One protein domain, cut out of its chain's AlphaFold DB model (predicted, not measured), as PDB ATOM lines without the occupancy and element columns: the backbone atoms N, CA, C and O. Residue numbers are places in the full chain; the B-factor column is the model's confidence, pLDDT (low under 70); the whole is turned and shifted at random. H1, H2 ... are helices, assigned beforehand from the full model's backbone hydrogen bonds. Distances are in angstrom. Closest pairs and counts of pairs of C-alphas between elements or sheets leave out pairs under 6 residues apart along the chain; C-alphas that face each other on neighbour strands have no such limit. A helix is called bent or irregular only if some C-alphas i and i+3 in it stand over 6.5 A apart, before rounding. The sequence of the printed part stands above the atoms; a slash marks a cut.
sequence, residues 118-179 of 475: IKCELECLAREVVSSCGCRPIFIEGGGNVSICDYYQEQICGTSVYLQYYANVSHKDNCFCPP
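AT A GLANCE: This is residues 118 to 179 of the 475 residues of an uncharacterized protein of Helobdella robusta (UniProt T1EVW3). Two helices, H1 and H2, meet at a slant, H1's last residue coming closest to H2 partway along it; a long loop, residues 134 to 150, joins them, and after H2 come the short H3 and a tail. The printed part has 62 residues with three named helices, H1, H2, H3 in order, and no named strand: all helix. It is compact, radius of gyration of the C-alphas 11.2 A, spanning 33 by 23 by 16 A.

HOW THE PARTS SIT: Look first at H1, residues 118 to 133, which touches H2, residues 151 to 167: the closest C-alphas, of Cys 133 and Cys 157, are 5.9 A apart. They run opposite ways at a steep tilt of 57 degrees. H3, residues 169 to 172, is close to H2 but not clearly touching, the closest C-alphas, of Tyr 165 and His 171, being 6.3 A apart; H1 and H3 are near each other, with 6 pairs of C-alphas within 10 A. Every O i to N i+4 pair is within hydrogen-bond range in H1, 11 of 13 in H2; H3 is too short for one.

IN THESE COORDINATES: Find C-alpha 118 at (43.963, -14.017, -2.212); H1 runs 21.8 A from there. H2 starts at C-alpha 151, (34.547, -4.983, -23.383), and runs 22.7 A, with a kink of 30 degrees near residue 158; it is neither bent nor irregular, but only just: C-alphas 156 and 159 are 6.2 A apart. H3 ends at C-alpha 172, (46.599, -24.547, -9.471), 5.6 A from its first C-alpha.

THE WHOLE: The C-alphas farthest apart, of Tyr 152 and Pro 179, are 35.0 A apart. The printed part has no cut; the link from H1 to H2 is long, that from H2 to H3 tight. Look for pLDDT under 70 at residues 142 to 143 and 169 to 173.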
ATOM      1  N   ILE A 118      44.965 -14.411  -1.210       80.44
ATOM      2  CA  ILE A 118      43.963 -14.017  -2.212       80.44
ATOM      3  C   ILE A 118      44.596 -13.091  -3.255       80.44
ATOM      4  O   ILE A 118      44.364 -13.255  -4.449       80.44
ATOM      5  N   LYS A 119      45.430 -12.139  -2.823       81.69
ATOM      6  CA  LYS A 119      46.156 -11.248  -3.738       81.69
ATOM      7  C   LYS A 119      47.135 -12.031  -4.615       81.69
ATOM      8  O   LYS A 119      47.179 -11.794  -5.813       81.69
ATOM      9  N   CYS A 120      47.864 -12.986  -4.038       85.00
ATOM     10  CA  CYS A 120      48.753 -13.880  -4.781       85.00
ATOM     11  C   CYS A 120      47.987 -14.681  -5.847       85.00
ATOM     12  O   CYS A 120      48.395 -14.698  -7.007       85.00
ATOM     13  N   GLU A 121      46.840 -15.271  -5.490       84.31
ATOM     14  CA  GLU A 121      45.992 -16.002  -6.439       84.31
ATOM     15  C   GLU A 121      45.453 -15.092  -7.554       84.31
ATOM     16  O   GLU A 121      45.475 -15.475  -8.725       84.31
ATOM     17  N   LEU A 122      45.006 -13.878  -7.212       82.56
ATOM     18  CA  LEU A 122      44.527 -12.892  -8.185       82.56
ATOM     19  C   LEU A 122      45.642 -12.398  -9.109       82.56
ATOM     20  O   LEU A 122      45.411 -12.256 -10.304       82.56
ATOM     21  N   GLU A 123      46.854 -12.181  -8.598       84.50
ATOM     22  CA  GLU A 123      48.017 -11.842  -9.419       84.50
ATOM     23  C   GLU A 123      48.392 -12.983 -10.368       84.50
ATOM     24  O   GLU A 123      48.807 -12.732 -11.498       84.50
ATOM     25  N   CYS A 124      48.235 -14.231  -9.931       87.00
ATOM     26  CA  CYS A 124      48.458 -15.412 -10.758       87.00
ATOM     27  C   CYS A 124      47.459 -15.489 -11.910       87.00
ATOM     28  O   CYS A 124      47.847 -15.595 -13.072       87.00
ATOM     29  N   LEU A 125      46.174 -15.334 -11.584       85.50
ATOM     30  CA  LEU A 125      45.104 -15.228 -12.565       85.50
ATOM     31  C   LEU A 125      45.347 -14.049 -13.518       85.50
ATOM     32  O   LEU A 125      45.183 -14.193 -14.726       85.50
ATOM     33  N   ALA A 126      45.788 -12.897 -13.003       87.44
ATOM     34  CA  ALA A 126      46.119 -11.735 -13.821       87.44
ATOM     35  C   ALA A 126      47.219 -12.059 -14.838       87.44
ATOM     36  O   ALA A 126      47.099 -11.670 -15.995       87.44
ATOM     37  N   ARG A 127      48.275 -12.778 -14.430       88.25
ATOM     38  CA  ARG A 127      49.360 -13.193 -15.335       88.25
ATOM     39  C   ARG A 127      48.853 -14.121 -16.432       88.25
ATOM     40  O   ARG A 127      49.222 -13.908 -17.578       88.25
ATOM     41  N   GLU A 128      47.989 -15.077 -16.095       87.31
ATOM     42  CA  GLU A 128      47.417 -16.024 -17.062       87.31
ATOM     43  C   GLU A 128      46.505 -15.329 -18.089       87.31
ATOM     44  O   GLU A 128      46.540 -15.612 -19.290       87.31
ATOM     45  N   VAL A 129      45.696 -14.370 -17.628       87.62
ATOM     46  CA  VAL A 129      44.841 -13.565 -18.511       87.62
ATOM     47  C   VAL A 129      45.689 -12.643 -19.383       87.62
ATOM     48  O   VAL A 129      45.439 -12.539 -20.581       87.62
ATOM     49  N   VAL A 130      46.733 -12.019 -18.833       90.12
ATOM     50  CA  VAL A 130      47.653 -11.172 -19.605       90.12
ATOM     51  C   VAL A 130      48.433 -11.992 -20.638       90.12
ATOM     52  O   VAL A 130      48.582 -11.527 -21.765       90.12
ATOM     53  N   SER A 131      48.892 -13.204 -20.312       89.06
ATOM     54  CA  SER A 131      49.615 -14.059 -21.264       89.06
ATOM     55  C   SER A 131      48.723 -14.568 -22.394       89.06
ATOM     56  O   SER A 131      49.189 -14.690 -23.523       89.06
ATOM     57  N   SER A 132      47.450 -14.839 -22.103       88.69
ATOM     58  CA  SER A 132      46.501 -15.388 -23.078       88.69
ATOM     59  C   SER A 132      45.805 -14.310 -23.915       88.69
ATOM     60  O   SER A 132      45.596 -14.494 -25.111       88.69
ATOM     61  N   CYS A 133      45.443 -13.181 -23.298       89.62
ATOM     62  CA  CYS A 133      44.605 -12.139 -23.899       89.62
ATOM     63  C   CYS A 133      45.346 -10.821 -24.177       89.62
ATOM     64  O   CYS A 133      44.807  -9.958 -24.867       89.62
ATOM     65  N   GLY A 134      46.552 -10.622 -23.630       89.75
ATOM     66  CA  GLY A 134      47.344  -9.398 -23.813       89.75
ATOM     67  C   GLY A 134      46.805  -8.158 -23.086       89.75
ATOM     68  O   GLY A 134      47.317  -7.060 -23.291       89.75
ATOM     69  N   CYS A 135      45.779  -8.304 -22.248       89.56
ATOM     70  CA  CYS A 135      45.134  -7.214 -21.520       89.56
ATOM     71  C   CYS A 135      44.748  -7.656 -20.101       89.56
ATOM     72  O   CYS A 135      44.689  -8.852 -19.811       89.56
ATOM     73  N   ARG A 136      44.479  -6.694 -19.208       87.06
ATOM     74  CA  ARG A 136      44.039  -6.966 -17.830       87.06
ATOM     75  C   ARG A 136      42.594  -6.496 -17.588       87.06
ATOM     76  O   ARG A 136      42.301  -5.333 -17.866       87.06
ATOM     77  N   PRO A 137      41.700  -7.331 -17.026       81.19
ATOM     78  CA  PRO A 137      40.354  -6.908 -16.640       81.19
ATOM     79  C   PRO A 137      40.365  -5.824 -15.557       81.19
ATOM     80  O   PRO A 137      41.248  -5.800 -14.696       81.19
ATOM     81  N   ILE A 138      39.356  -4.947 -15.555       77.81
ATOM     82  CA  ILE A 138      39.314  -3.786 -14.649       77.81
ATOM     83  C   ILE A 138      39.229  -4.178 -13.168       77.81
ATOM     84  O   ILE A 138      39.740  -3.466 -12.308       77.81
ATOM     85  N   PHE A 139      38.605  -5.320 -12.874       74.38
ATOM     86  CA  PHE A 139      38.369  -5.784 -11.512       74.38
ATOM     87  C   PHE A 139      39.586  -6.470 -10.875       74.38
ATOM     88  O   PHE A 139      39.629  -6.566  -9.657       74.38
ATOM     89  N   ILE A 140      40.568  -6.940 -11.654       74.31
ATOM     90  CA  ILE A 140      41.731  -7.678 -11.131       74.31
ATOM     91  C   ILE A 140      42.897  -6.721 -10.918       74.31
ATOM     92  O   ILE A 140      43.409  -6.164 -11.882       74.31
ATOM     93  N   GLU A 141      43.379  -6.572  -9.689       72.06
ATOM     94  CA  GLU A 141      44.623  -5.848  -9.401       72.06
ATOM     95  C   GLU A 141      45.852  -6.749  -9.650       72.06
ATOM     96  O   GLU A 141      45.815  -7.941  -9.351       72.06
ATOM     97  N   GLY A 142      46.947  -6.202 -10.195       69.25
ATOM     98  CA  GLY A 142      48.189  -6.950 -10.475       69.25
ATOM     99  C   GLY A 142      48.546  -7.035 -11.964       69.25
ATOM    100  O   GLY A 142      48.071  -6.233 -12.757       69.25
ATOM    101  N   GLY A 143      49.418  -7.970 -12.359       65.69
ATOM    102  CA  GLY A 143      49.709  -8.260 -13.780       65.69
ATOM    103  C   GLY A 143      50.625  -7.272 -14.527       65.69
ATOM    104  O   GLY A 143      50.823  -7.425 -15.728       65.69
ATOM    105  N   GLY A 144      51.211  -6.289 -13.835       70.81
ATOM    106  CA  GLY A 144      52.121  -5.293 -14.420       70.81
ATOM    107  C   GLY A 144      51.413  -4.114 -15.110       70.81
ATOM    108  O   GLY A 144      50.191  -3.978 -15.056       70.81
ATOM    109  N   ASN A 145      52.190  -3.237 -15.754       76.75
ATOM    110  CA  ASN A 145      51.672  -2.082 -16.505       76.75
ATOM    111  C   ASN A 145      51.177  -2.510 -17.894       76.75
ATOM    112  O   ASN A 145      51.823  -2.251 -18.906       76.75
ATOM    113  N   VAL A 146      50.030  -3.186 -17.927       84.19
ATOM    114  CA  VAL A 146      49.344  -3.615 -19.156       84.19
ATOM    115  C   VAL A 146      48.045  -2.823 -19.319       84.19
ATOM    116  O   VAL A 146      47.446  -2.393 -18.329       84.19
ATOM    117  N   SER A 147      47.610  -2.606 -20.564       88.44
ATOM    118  CA  SER A 147      46.343  -1.935 -20.863       88.44
ATOM    119  C   SER A 147      45.145  -2.694 -20.288       88.44
ATOM    120  O   SER A 147      45.119  -3.929 -20.242       88.44
ATOM    121  N   ILE A 148      44.132  -1.935 -19.875       88.06
ATOM    122  CA  ILE A 148      42.846  -2.488 -19.444       88.06
ATOM    123  C   ILE A 148      42.159  -3.115 -20.667       88.06
ATOM    124  O   ILE A 148      42.207  -2.533 -21.751       88.06
ATOM    125  N   CYS A 149      41.571  -4.302 -20.505       86.62
ATOM    126  CA  CYS A 149      40.827  -4.973 -21.574       86.62
ATOM    127  C   CYS A 149      39.644  -4.124 -22.052       86.62
ATOM    128  O   CYS A 149      38.936  -3.529 -21.240       86.62
ATOM    129  N   ASP A 150      39.395  -4.129 -23.363       89.06
ATOM    130  CA  ASP A 150      38.124  -3.647 -23.910       89.06
ATOM    131  C   ASP A 150      36.991  -4.647 -23.612       89.06
ATOM    132  O   ASP A 150      37.237  -5.834 -23.373       89.06
ATOM    133  N   TYR A 151      35.741  -4.191 -23.682       85.12
ATOM    134  CA  TYR A 151      34.547  -4.983 -23.383       85.12
ATOM    135  C   TYR A 151      34.516  -6.323 -24.137       85.12
ATOM    136  O   TYR A 151      34.241  -7.367 -23.545       85.12
ATOM    137  N   TYR A 152      34.843  -6.325 -25.434       86.38
ATOM    138  CA  TYR A 152      34.868  -7.552 -26.235       86.38
ATOM    139  C   TYR A 152      36.002  -8.500 -25.831       86.38
ATOM    140  O   TYR A 152      35.798  -9.713 -25.786       86.38
ATOM    141  N   GLN A 153      37.185  -7.968 -25.515       87.00
ATOM    142  CA  GLN A 153      38.330  -8.773 -25.080       87.00
ATOM    143  C   GLN A 153      38.067  -9.410 -23.715       87.00
ATOM    144  O   GLN A 153      38.356 -10.590 -23.516       87.00
ATOM    145  N   GLU A 154      37.469  -8.655 -22.793       85.06
ATOM    146  CA  GLU A 154      37.070  -9.149 -21.478       85.06
ATOM    147  C   GLU A 154      35.987 -10.231 -21.590       85.06
ATOM    148  O   GLU A 154      36.102 -11.288 -20.973       85.06
ATOM    149  N   GLN A 155      34.967 -10.030 -22.429       83.94
ATOM    150  CA  GLN A 155      33.893 -11.011 -22.610       83.94
ATOM    151  C   GLN A 155      34.358 -12.291 -23.311       83.94
ATOM    152  O   GLN A 155      34.057 -13.388 -22.847       83.94
ATOM    153  N   ILE A 156      35.100 -12.179 -24.413       86.88
ATOM    154  CA  ILE A 156      35.456 -13.336 -25.246       86.88
ATOM    155  C   ILE A 156      36.662 -14.078 -24.664       86.88
ATOM    156  O   ILE A 156      36.640 -15.303 -24.528       86.88
ATOM    157  N   CYS A 157      37.719 -13.346 -24.310       88.88
ATOM    158  CA  CYS A 157      38.975 -13.932 -23.850       88.88
ATOM    159  C   CYS A 157      39.061 -13.946 -22.321       88.88
ATOM    160  O   CYS A 157      39.241 -15.004 -21.724       88.88
ATOM    161  N   GLY A 158      38.849 -12.803 -21.664       86.06
ATOM    162  CA  GLY A 158      38.965 -12.693 -20.206       86.06
ATOM    163  C   GLY A 158      38.071 -13.688 -19.460       86.06
ATOM    164  O   GLY A 158      38.550 -14.441 -18.615       86.06
ATOM    165  N   THR A 159      36.786 -13.751 -19.818       84.94
ATOM    166  CA  THR A 159      35.811 -14.664 -19.201       84.94
ATOM    167  C   THR A 159      36.136 -16.131 -19.482       84.94
ATOM    168  O   THR A 159      36.003 -16.963 -18.587       84.94
ATOM    169  N   SER A 160      36.574 -16.472 -20.700       87.06
ATOM    170  CA  SER A 160      36.892 -17.865 -21.043       87.06
ATOM    171  C   SER A 160      38.132 -18.358 -20.297       87.06
ATOM    172  O   SER A 160      38.073 -19.428 -19.690       87.06
ATOM    173  N   VAL A 161      39.196 -17.553 -20.235       87.94
ATOM    174  CA  VAL A 161      40.408 -17.855 -19.454       87.94
ATOM    175  C   VAL A 161      40.091 -17.922 -17.962       87.94
ATOM    176  O   VAL A 161      40.510 -18.859 -17.288       87.94
ATOM    177  N   TYR A 162      39.285 -16.990 -17.443       83.88
ATOM    178  CA  TYR A 162      38.830 -17.007 -16.051       83.88
ATOM    179  C   TYR A 162      38.105 -18.316 -15.706       83.88
ATOM    180  O   TYR A 162      38.436 -18.975 -14.720       83.88
ATOM    181  N   LEU A 163      37.129 -18.730 -16.523       85.19
ATOM    182  CA  LEU A 163      36.382 -19.971 -16.295       85.19
ATOM    183  C   LEU A 163      37.282 -21.206 -16.400       85.19
ATOM    184  O   LEU A 163      37.162 -22.109 -15.575       85.19
ATOM    185  N   GLN A 164      38.205 -21.234 -17.364       86.19
ATOM    186  CA  GLN A 164      39.166 -22.328 -17.518       86.19
ATOM    187  C   GLN A 164      40.131 -22.421 -16.332       86.19
ATOM    188  O   GLN A 164      40.368 -23.522 -15.842       86.19
ATOM    189  N   TYR A 165      40.625 -21.291 -15.819       83.62
ATOM    190  CA  TYR A 165      41.512 -21.243 -14.656       83.62
ATOM    191  C   TYR A 165      40.865 -21.865 -13.410       83.62
ATOM    192  O   TYR A 165      41.509 -22.615 -12.683       83.62
ATOM    193  N   TYR A 166      39.572 -21.610 -13.181       81.62
ATOM    194  CA  TYR A 166      38.840 -22.204 -12.055       81.62
ATOM    195  C   TYR A 166      38.323 -23.626 -12.319       81.62
ATOM    196  O   TYR A 166      38.045 -24.345 -11.358       81.62
ATOM    197  N   ALA A 167      38.179 -24.040 -13.582       83.12
ATOM    198  CA  ALA A 167      37.748 -25.390 -13.950       83.12
ATOM    199  C   ALA A 167      38.908 -26.402 -13.980       83.12
ATOM    200  O   ALA A 167      38.722 -27.566 -13.620       83.12
ATOM    201  N   ASN A 168      40.106 -25.971 -14.381       77.56
ATOM    202  CA  ASN A 168      41.278 -26.831 -14.498       77.56
ATOM    203  C   ASN A 168      42.057 -26.886 -13.180       77.56
ATOM    204  O   ASN A 168      42.727 -25.931 -12.793       77.56
ATOM    205  N   VAL A 169      42.054 -28.050 -12.528       62.41
ATOM    206  CA  VAL A 169      42.814 -28.280 -11.285       62.41
ATOM    207  C   VAL A 169      44.328 -28.112 -11.506       62.41
ATOM    208  O   VAL A 169      45.020 -27.629 -10.618       62.41
ATOM    209  N   SER A 170      44.831 -28.417 -12.707       57.47
ATOM    210  CA  SER A 170      46.267 -28.405 -13.031       57.47
ATOM    211  C   SER A 170      46.908 -27.013 -13.112       57.47
ATOM    212  O   SER A 170      48.107 -26.896 -12.885       57.47
ATOM    213  N   HIS A 171      46.154 -25.935 -13.377       57.59
ATOM    214  CA  HIS A 171      46.721 -24.572 -13.313       57.59
ATOM    215  C   HIS A 171      46.987 -24.121 -11.871       57.59
ATOM    216  O   HIS A 171      47.807 -23.233 -11.637       57.59
ATOM    217  N   LYS A 172      46.354 -24.781 -10.893       58.88
ATOM    218  CA  LYS A 172      46.599 -24.547  -9.471       58.88
ATOM    219  C   LYS A 172      47.985 -25.034  -9.032       58.88
ATOM    220  O   LYS A 172      48.527 -24.494  -8.076       58.88
ATOM    221  N   ASP A 173      48.581 -25.983  -9.759       61.88
ATOM    222  CA  ASP A 173      49.900 -26.542  -9.439       61.88
ATOM    223  C   ASP A 173      51.057 -25.597  -9.813       61.88
ATOM    224  O   ASP A 173      52.111 -25.631  -9.178       61.88
ATOM    225  N   ASN A 174      50.858 -24.697 -10.786       73.56
ATOM    226  CA  ASN A 174      51.864 -23.701 -11.180       73.56
ATOM    227  C   ASN A 174      51.881 -22.455 -10.280       73.56
ATOM    228  O   ASN A 174      52.817 -21.656 -10.360       73.56
ATOM    229  N   CYS A 175      50.871 -22.275  -9.425       83.31
ATOM    230  CA  CYS A 175      50.763 -21.105  -8.565       83.31
ATOM    231  C   CYS A 175      51.051 -21.437  -7.097       83.31
ATOM    232  O   CYS A 175      50.195 -21.941  -6.370       83.31
ATOM    233  N   PHE A 176      52.259 -21.117  -6.631       85.38
ATOM    234  CA  PHE A 176      52.629 -21.306  -5.230       85.38
ATOM    235  C   PHE A 176      52.237 -20.088  -4.380       85.38
ATOM    236  O   PHE A 176      53.011 -19.144  -4.244       85.38
ATOM    237  N   CYS A 177      51.038 -20.126  -3.792       84.75
ATOM    238  CA  CYS A 177      50.547 -19.111  -2.854       84.75
ATOM    239  C   CYS A 177      50.430 -19.696  -1.434       84.75
ATOM    240  O   CYS A 177      49.379 -20.235  -1.074       84.75
ATOM    241  N   PRO A 178      51.498 -19.645  -0.613       85.75
ATOM    242  CA  PRO A 178      51.442 -20.115   0.768       85.75
ATOM    243  C   PRO A 178      50.501 -19.244   1.623       85.75
ATOM    244  O   PRO A 178      50.319 -18.056   1.341       85.75
ATOM    245  N   PRO A 179      49.899 -19.787   2.692       85.12
ATOM    246  CA  PRO A 179      49.130 -18.991   3.648       85.12
ATOM    247  C   PRO A 179      50.021 -18.000   4.414       85.12
ATOM    248  O   PRO A 179      51.246 -18.134   4.456       85.12
TER     249      PRO A 179